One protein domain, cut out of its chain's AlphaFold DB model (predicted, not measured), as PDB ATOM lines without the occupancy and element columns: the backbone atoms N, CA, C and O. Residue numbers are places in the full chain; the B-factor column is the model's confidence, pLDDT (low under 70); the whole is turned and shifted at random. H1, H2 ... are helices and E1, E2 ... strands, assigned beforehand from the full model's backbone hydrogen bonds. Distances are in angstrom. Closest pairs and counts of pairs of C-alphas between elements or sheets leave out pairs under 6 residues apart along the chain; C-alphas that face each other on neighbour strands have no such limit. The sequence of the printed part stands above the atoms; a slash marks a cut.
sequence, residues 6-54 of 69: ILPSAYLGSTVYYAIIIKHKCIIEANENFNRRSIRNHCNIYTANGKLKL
ATOM      1  N   ILE A   6      24.563  38.183   9.413       92.38
ATOM      2  CA  ILE A   6      23.168  38.620   9.378       92.38
ATOM      3  C   ILE A   6      23.147  40.085   8.949       92.38
ATOM      4  O   ILE A   6      23.843  40.918   9.532       92.38
ATOM      5  N   LEU A   7      22.371  40.388   7.914       92.12
ATOM      6  CA  LEU A   7      22.230  41.727   7.357       92.12
ATOM      7  C   LEU A   7      20.804  42.249   7.569       92.12
ATOM      8  O   LEU A   7      19.857  41.472   7.445       92.12
ATOM      9  N   PRO A   8      20.621  43.553   7.835       89.56
ATOM     10  CA  PRO A   8      19.292  44.156   7.870       89.56
ATOM     11  C   PRO A   8      18.677  44.196   6.467       89.56
ATOM     12  O   PRO A   8      19.388  44.106   5.458       89.56
ATOM     13  N   SER A   9      17.364  44.388   6.387       88.81
ATOM     14  CA  SER A   9      16.687  44.566   5.101       88.81
ATOM     15  C   SER A   9      16.950  45.965   4.513       88.81
ATOM     16  O   SER A   9      16.981  46.974   5.225       88.81
ATOM     17  N   ALA A  10      17.166  46.046   3.195       88.06
ATOM     18  CA  ALA A  10      17.420  47.307   2.497       88.06
ATOM     19  C   ALA A  10      16.817  47.298   1.083       88.06
ATOM     20  O   ALA A  10      17.004  46.342   0.341       88.06
ATOM     21  N   TYR A  11      16.123  48.380   0.702       85.44
ATOM     22  CA  TYR A  11      15.600  48.569  -0.661       85.44
ATOM     23  C   TYR A  11      16.727  48.865  -1.663       85.44
ATOM     24  O   TYR A  11      16.843  48.212  -2.692       85.44
ATOM     25  N   LEU A  12      17.584  49.834  -1.323       86.94
ATOM     26  CA  LEU A  12      18.774  50.207  -2.085       86.94
ATOM     27  C   LEU A  12      19.934  50.389  -1.102       86.94
ATOM     28  O   LEU A  12      20.124  51.466  -0.532       86.94
ATOM     29  N   GLY A  13      20.629  49.287  -0.816       87.62
ATOM     30  CA  GLY A  13      21.741  49.253   0.133       87.62
ATOM     31  C   GLY A  13      22.936  50.088  -0.333       87.62
ATOM     32  O   GLY A  13      23.019  50.515  -1.481       87.62
ATOM     33  N   SER A  14      23.896  50.322   0.560       90.88
ATOM     34  CA  SER A  14      25.177  50.919   0.168       90.88
ATOM     35  C   SER A  14      26.020  49.927  -0.642       90.88
ATOM     36  O   SER A  14      25.814  48.717  -0.571       90.88
ATOM     37  N   THR A  15      27.047  50.406  -1.347       95.06
ATOM     38  CA  THR A  15      27.996  49.531  -2.062       95.06
ATOM     39  C   THR A  15      28.614  48.467  -1.145       95.06
ATOM     40  O   THR A  15      28.793  47.322  -1.548       95.06
ATOM     41  N   VAL A  16      28.875  48.816   0.120       94.50
ATOM     42  CA  VAL A  16      29.397  47.886   1.135       94.50
ATOM     43  C   VAL A  16      28.408  46.758   1.437       94.50
ATOM     44  O   VAL A  16      28.825  45.611   1.568       94.50
ATOM     45  N   TYR A  17      27.107  47.056   1.502       94.19
ATOM     46  CA  TYR A  17      26.063  46.052   1.728       94.19
ATOM     47  C   TYR A  17      26.120  44.953   0.659       94.19
ATOM     48  O   TYR A  17      26.187  43.767   0.981       94.19
ATOM     49  N   TYR A  18      26.198  45.352  -0.611       94.94
ATOM     50  CA  TYR A  18      26.309  44.412  -1.727       94.94
ATOM     51  C   TYR A  18      27.660  43.691  -1.753       94.94
ATOM     52  O   TYR A  18      27.702  42.486  -1.995       94.94
ATOM     53  N   ALA A  19      28.759  44.381  -1.436       96.44
ATOM     54  CA  ALA A  19      30.077  43.754  -1.350       96.44
ATOM     55  C   ALA A  19      30.119  42.625  -0.302       96.44
ATOM     56  O   ALA A  19      30.740  41.591  -0.544       96.44
ATOM     57  N   ILE A  20      29.440  42.799   0.838       94.81
ATOM     58  CA  ILE A  20      29.336  41.769   1.881       94.81
ATOM     59  C   ILE A  20      28.504  40.577   1.391       94.81
ATOM     60  O   ILE A  20      28.936  39.440   1.567       94.81
ATOM     61  N   ILE A  21      27.364  40.827   0.734       94.44
ATOM     62  CA  ILE A  21      26.511  39.767   0.163       94.44
ATOM     63  C   ILE A  21      27.272  38.925  -0.863       94.44
ATOM     64  O   ILE A  21      27.127  37.708  -0.885       94.44
ATOM     65  N   ILE A  22      28.094  39.557  -1.704       95.31
ATOM     66  CA  ILE A  22      28.879  38.855  -2.729       95.31
ATOM     67  C   ILE A  22      29.991  38.008  -2.093       95.31
ATOM     68  O   ILE A  22      30.260  36.898  -2.546       95.31
ATOM     69  N   LYS A  23      30.655  38.524  -1.053       95.00
ATOM     70  CA  LYS A  23      31.829  37.874  -0.442       95.00
ATOM     71  C   LYS A  23      31.483  36.785   0.570       95.00
ATOM     72  O   LYS A  23      32.339  35.955   0.874       95.00
ATOM     73  N   HIS A  24      30.277  36.798   1.131       93.56
ATOM     74  CA  HIS A  24      29.933  35.952   2.266       93.56
ATOM     75  C   HIS A  24      28.559  35.306   2.124       93.56
ATOM     76  O   HIS A  24      27.651  35.814   1.477       93.56
ATOM     77  N   LYS A  25      28.377  34.179   2.820       92.06
ATOM     78  CA  LYS A  25      27.066  33.545   2.956       92.06
ATOM     79  C   LYS A  25      26.236  34.309   3.987       92.06
ATOM     80  O   LYS A  25      26.357  34.071   5.192       92.06
ATOM     81  N   CYS A  26      25.418  35.236   3.503       93.75
ATOM     82  CA  CYS A  26      24.586  36.104   4.331       93.75
ATOM     83  C   CYS A  26      23.151  35.581   4.494       93.75
ATOM     84  O   CYS A  26      22.643  34.836   3.656       93.75
ATOM     85  N   ILE A  27      22.491  36.006   5.572       93.75
ATOM     86  CA  ILE A  27      21.031  35.937   5.741       93.75
ATOM     87  C   ILE A  27      20.510  37.361   5.920       93.75
ATOM     88  O   ILE A  27      21.109  38.138   6.663       93.75
ATOM     89  N   ILE A  28      19.386  37.684   5.278       92.25
ATOM     90  CA  ILE A  28      18.647  38.920   5.552       92.25
ATOM     91  C   ILE A  28      17.709  38.682   6.738       92.25
ATOM     92  O   ILE A  28      16.911  37.746   6.729       92.25
ATOM     93  N   GLU A  29      17.821  39.521   7.762       90.19
ATOM     94  CA  GLU A  29      16.982  39.488   8.957       90.19
ATOM     95  C   GLU A  29      15.611  40.103   8.644       90.19
ATOM     96  O   GLU A  29      15.509  41.280   8.299       90.19
ATOM     97  N   ALA A  30      14.562  39.282   8.693       86.62
ATOM     98  CA  ALA A  30      13.211  39.687   8.304       86.62
ATOM     99  C   ALA A  30      12.395  40.271   9.469       86.62
ATOM    100  O   ALA A  30      11.444  41.013   9.229       86.62
ATOM    101  N   ASN A  31      12.766  39.959  10.716       87.12
ATOM    102  CA  ASN A  31      12.001  40.288  11.919       87.12
ATOM    103  C   ASN A  31      12.704  41.366  12.761       87.12
ATOM    104  O   ASN A  31      12.665  41.345  13.993       87.12
ATOM    105  N   GLU A  32      13.319  42.334  12.084       82.50
ATOM    106  CA  GLU A  32      14.078  43.400  12.730       82.50
ATOM    107  C   GLU A  32      13.192  44.321  13.573       82.50
ATOM    108  O   GLU A  32      12.139  44.811  13.151       82.50
ATOM    109  N   ASN A  33      13.678  44.631  14.776       83.56
ATOM    110  CA  ASN A  33      13.040  45.595  15.660       83.56
ATOM    111  C   ASN A  33      13.033  47.007  15.050       83.56
ATOM    112  O   ASN A  33      13.959  47.439  14.355       83.56
ATOM    113  N   PHE A  34      11.993  47.779  15.372       80.12
ATOM    114  CA  PHE A  34      11.887  49.160  14.915       80.12
ATOM    115  C   PHE A  34      12.946  50.060  15.569       80.12
ATOM    116  O   PHE A  34      12.821  50.463  16.724       80.12
ATOM    117  N   ASN A  35      13.945  50.462  14.784       79.62
ATOM    118  CA  ASN A  35      14.911  51.490  15.162       79.62
ATOM    119  C   ASN A  35      14.523  52.854  14.580       79.62
ATOM    120  O   ASN A  35      14.436  53.030  13.363       79.62
ATOM    121  N   ARG A  36      14.348  53.858  15.449       75.44
ATOM    122  CA  ARG A  36      13.854  55.206  15.092       75.44
ATOM    123  C   ARG A  36      14.665  55.905  13.988       75.44
ATOM    124  O   ARG A  36      14.122  56.758  13.295       75.44
ATOM    125  N   ARG A  37      15.944  55.554  13.820       76.25
ATOM    126  CA  ARG A  37      16.862  56.125  12.820       76.25
ATOM    127  C   ARG A  37      17.614  55.030  12.049       76.25
ATOM    128  O   ARG A  37      18.838  55.035  12.009       76.25
ATOM    129  N   SER A  38      16.896  54.065  11.476       81.31
ATOM    130  CA  SER A  38      17.503  53.077  10.572       81.31
ATOM    131  C   SER A  38      17.560  53.584   9.129       81.31
ATOM    132  O   SER A  38      16.785  54.458   8.734       81.31
ATOM    133  N   ILE A  39      18.453  52.997   8.322       77.00
ATOM    134  CA  ILE A  39      18.542  53.285   6.885       77.00
ATOM    135  C   ILE A  39      17.210  53.008   6.176       77.00
ATOM    136  O   ILE A  39      16.767  53.820   5.372       77.00
ATOM    137  N   ARG A  40      16.510  51.929   6.550       81.62
ATOM    138  CA  ARG A  40      15.199  51.558   6.004       81.62
ATOM    139  C   ARG A  40      14.118  52.590   6.323       81.62
ATOM    140  O   ARG A  40      13.358  52.973   5.442       81.62
ATOM    141  N   ASN A  41      14.101  53.094   7.556       80.19
ATOM    142  CA  ASN A  41      13.113  54.070   8.033       80.19
ATOM    143  C   ASN A  41      13.401  55.507   7.588       80.19
ATOM    144  O   ASN A  41      12.662  56.420   7.943       80.19
ATOM    145  N   HIS A  42      14.500  55.731   6.869       79.88
ATOM    146  CA  HIS A  42      14.827  57.023   6.276       79.88
ATOM    147  C   HIS A  42      15.072  56.917   4.762       79.88
ATOM    148  O   HIS A  42      15.488  57.894   4.132       79.88
ATOM    149  N   CYS A  43      14.819  55.737   4.184       84.62
ATOM    150  CA  CYS A  43      15.010  55.459   2.771       84.62
ATOM    151  C   CYS A  43      13.895  56.114   1.957       84.62
ATOM    152  O   CYS A  43      12.737  56.158   2.373       84.62
ATOM    153  N   ASN A  44      14.247  56.613   0.778       88.75
ATOM    154  CA  ASN A  44      13.262  57.050  -0.193       88.75
ATOM    155  C   ASN A  44      13.096  55.951  -1.237       88.75
ATOM    156  O   ASN A  44      14.081  55.545  -1.852       88.75
ATOM    157  N   ILE A  45      11.864  55.508  -1.439       90.00
ATOM    158  CA  ILE A  45      11.498  54.526  -2.455       90.00
ATOM    159  C   ILE A  45      10.789  55.226  -3.608       90.00
ATOM    160  O   ILE A  45      10.138  56.251  -3.412       90.00
ATOM    161  N   TYR A  46      10.922  54.687  -4.814       91.62
ATOM    162  CA  TYR A  46      10.160  55.168  -5.961       91.62
ATOM    163  C   TYR A  46       8.891  54.339  -6.114       91.62
ATOM    164  O   TYR A  46       8.925  53.112  -6.084       91.62
ATOM    165  N   THR A  47       7.772  55.036  -6.259       89.38
ATOM    166  CA  THR A  47       6.448  54.472  -6.526       89.38
ATOM    167  C   THR A  47       5.934  55.013  -7.858       89.38
ATOM    168  O   THR A  47       6.532  55.932  -8.420       89.38
ATOM    169  N   ALA A  48       4.793  54.511  -8.336       94.06
ATOM    170  CA  ALA A  48       4.114  55.086  -9.502       94.06
ATOM    171  C   ALA A  48       3.811  56.592  -9.334       94.06
ATOM    172  O   ALA A  48       3.799  57.332 -10.311       94.06
ATOM    173  N   ASN A  49       3.662  57.059  -8.089       94.12
ATOM    174  CA  ASN A  49       3.398  58.460  -7.747       94.12
ATOM    175  C   ASN A  49       4.682  59.256  -7.436       94.12
ATOM    176  O   ASN A  49       4.628  60.319  -6.822       94.12
ATOM    177  N   GLY A  50       5.853  58.732  -7.808       92.38
ATOM    178  CA  GLY A  50       7.148  59.352  -7.541       92.38
ATOM    179  C   GLY A  50       7.777  58.928  -6.211       92.38
ATOM    180  O   GLY A  50       7.538  57.830  -5.696       92.38
ATOM    181  N   LYS A  51       8.659  59.784  -5.685       91.50
ATOM    182  CA  LYS A  51       9.515  59.499  -4.526       91.50
ATOM    183  C   LYS A  51       8.722  59.551  -3.216       91.50
ATOM    184  O   LYS A  51       8.239  60.606  -2.817       91.50
ATOM    185  N   LEU A  52       8.678  58.431  -2.504       89.75
ATOM    186  CA  LEU A  52       8.050  58.285  -1.196       89.75
ATOM    187  C   LEU A  52       9.117  58.046  -0.124       89.75
ATOM    188  O   LEU A  52       9.931  57.132  -0.233       89.75
ATOM    189  N   LYS A  53       9.101  58.840   0.948       86.75
ATOM    190  CA  LYS A  53       9.938  58.582   2.125       86.75
ATOM    191  C   LYS A  53       9.302  57.471   2.960       86.75
ATOM    192  O   LYS A  53       8.200  57.656   3.476       86.75
ATOM    193  N   LEU A  54       9.999  56.349   3.140       80.75
ATOM    194  CA  LEU A  54       9.606  55.334   4.117       80.75
ATOM    195  C   LEU A  54       9.687  55.966   5.506       80.75
ATOM    196  O   LEU A  54      10.757  56.362   5.950       80.75
TER     197      LEU A  54
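AT A GLANCE: This is residues 6 to 54 of the 69 residues of an uncharacterized protein of Flavobacteriales bacterium (UniProt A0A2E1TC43). What shape do these atoms make? At one end of an elongated, loose model is a small hairpin of E2 and E3; at the other are the helix H1 and the short strand E1, with residues 6 to 7 paired beside E1. A long looping stretch with no named element, residues 29 to 43, joins E1 to the hairpin. What is it built of? The printed part has 49 residues, with one named helix and three named strands in the order H1, E1, E2, E3; the class is mixed, helices and strands, and under half of the residues are in named elements. How large is it? The radius of gyration of the C-alphas is 12.3 A, and the spans are 36 by 22 by 15 A.

HOW THE PARTS SIT: How does the sheet pair? E2, residues 44 to 47, and E3, residues 50 to 53, are a hairpin, antiparallel at 144 degrees; N 45 and O 52 are within hydrogen-bond range at 2.8 A, as are N 50 and O 47 at 2.9 A. What stands away from it? H1, residues 15 to 23, is apart from both strands, and so is E1, residues 26 to 28. How near are H1 and E1? Their closest C-alphas, those of Ile 20 and Cys 26, are 7.8 A apart. E1 pairs with no named strand, but its residues 27 to 28 pair in parallel with residues 6 to 7. Is the helix backbone well formed? In H1 every O i to N i+4 pair is within hydrogen-bond range.

IN THESE COORDINATES: Where is the hairpin? E2 begins at C-alpha 44, (13.262, 57.050, -0.193), and measures 9.7 A; E3 measures 10.1 A and ends at C-alpha 53, (9.938, 58.582, 2.125). Where are the others? H1 begins at C-alpha 15, (27.996, 49.531, -2.062), and measures 12.4 A; E1 measures 6.7 A.

THE WHOLE: What is its reach? The two C-alphas farthest apart, those of His 24 and Asn 49, are 36.2 A apart. How is it linked? The printed part has no cut; the link E1 to E2 is long, with 15 residues, and the links H1 to E1 and E2 to E3 are tight. Is confidence low anywhere? The mean pLDDT of the printed part is 88.5, and no printed residue is under 70.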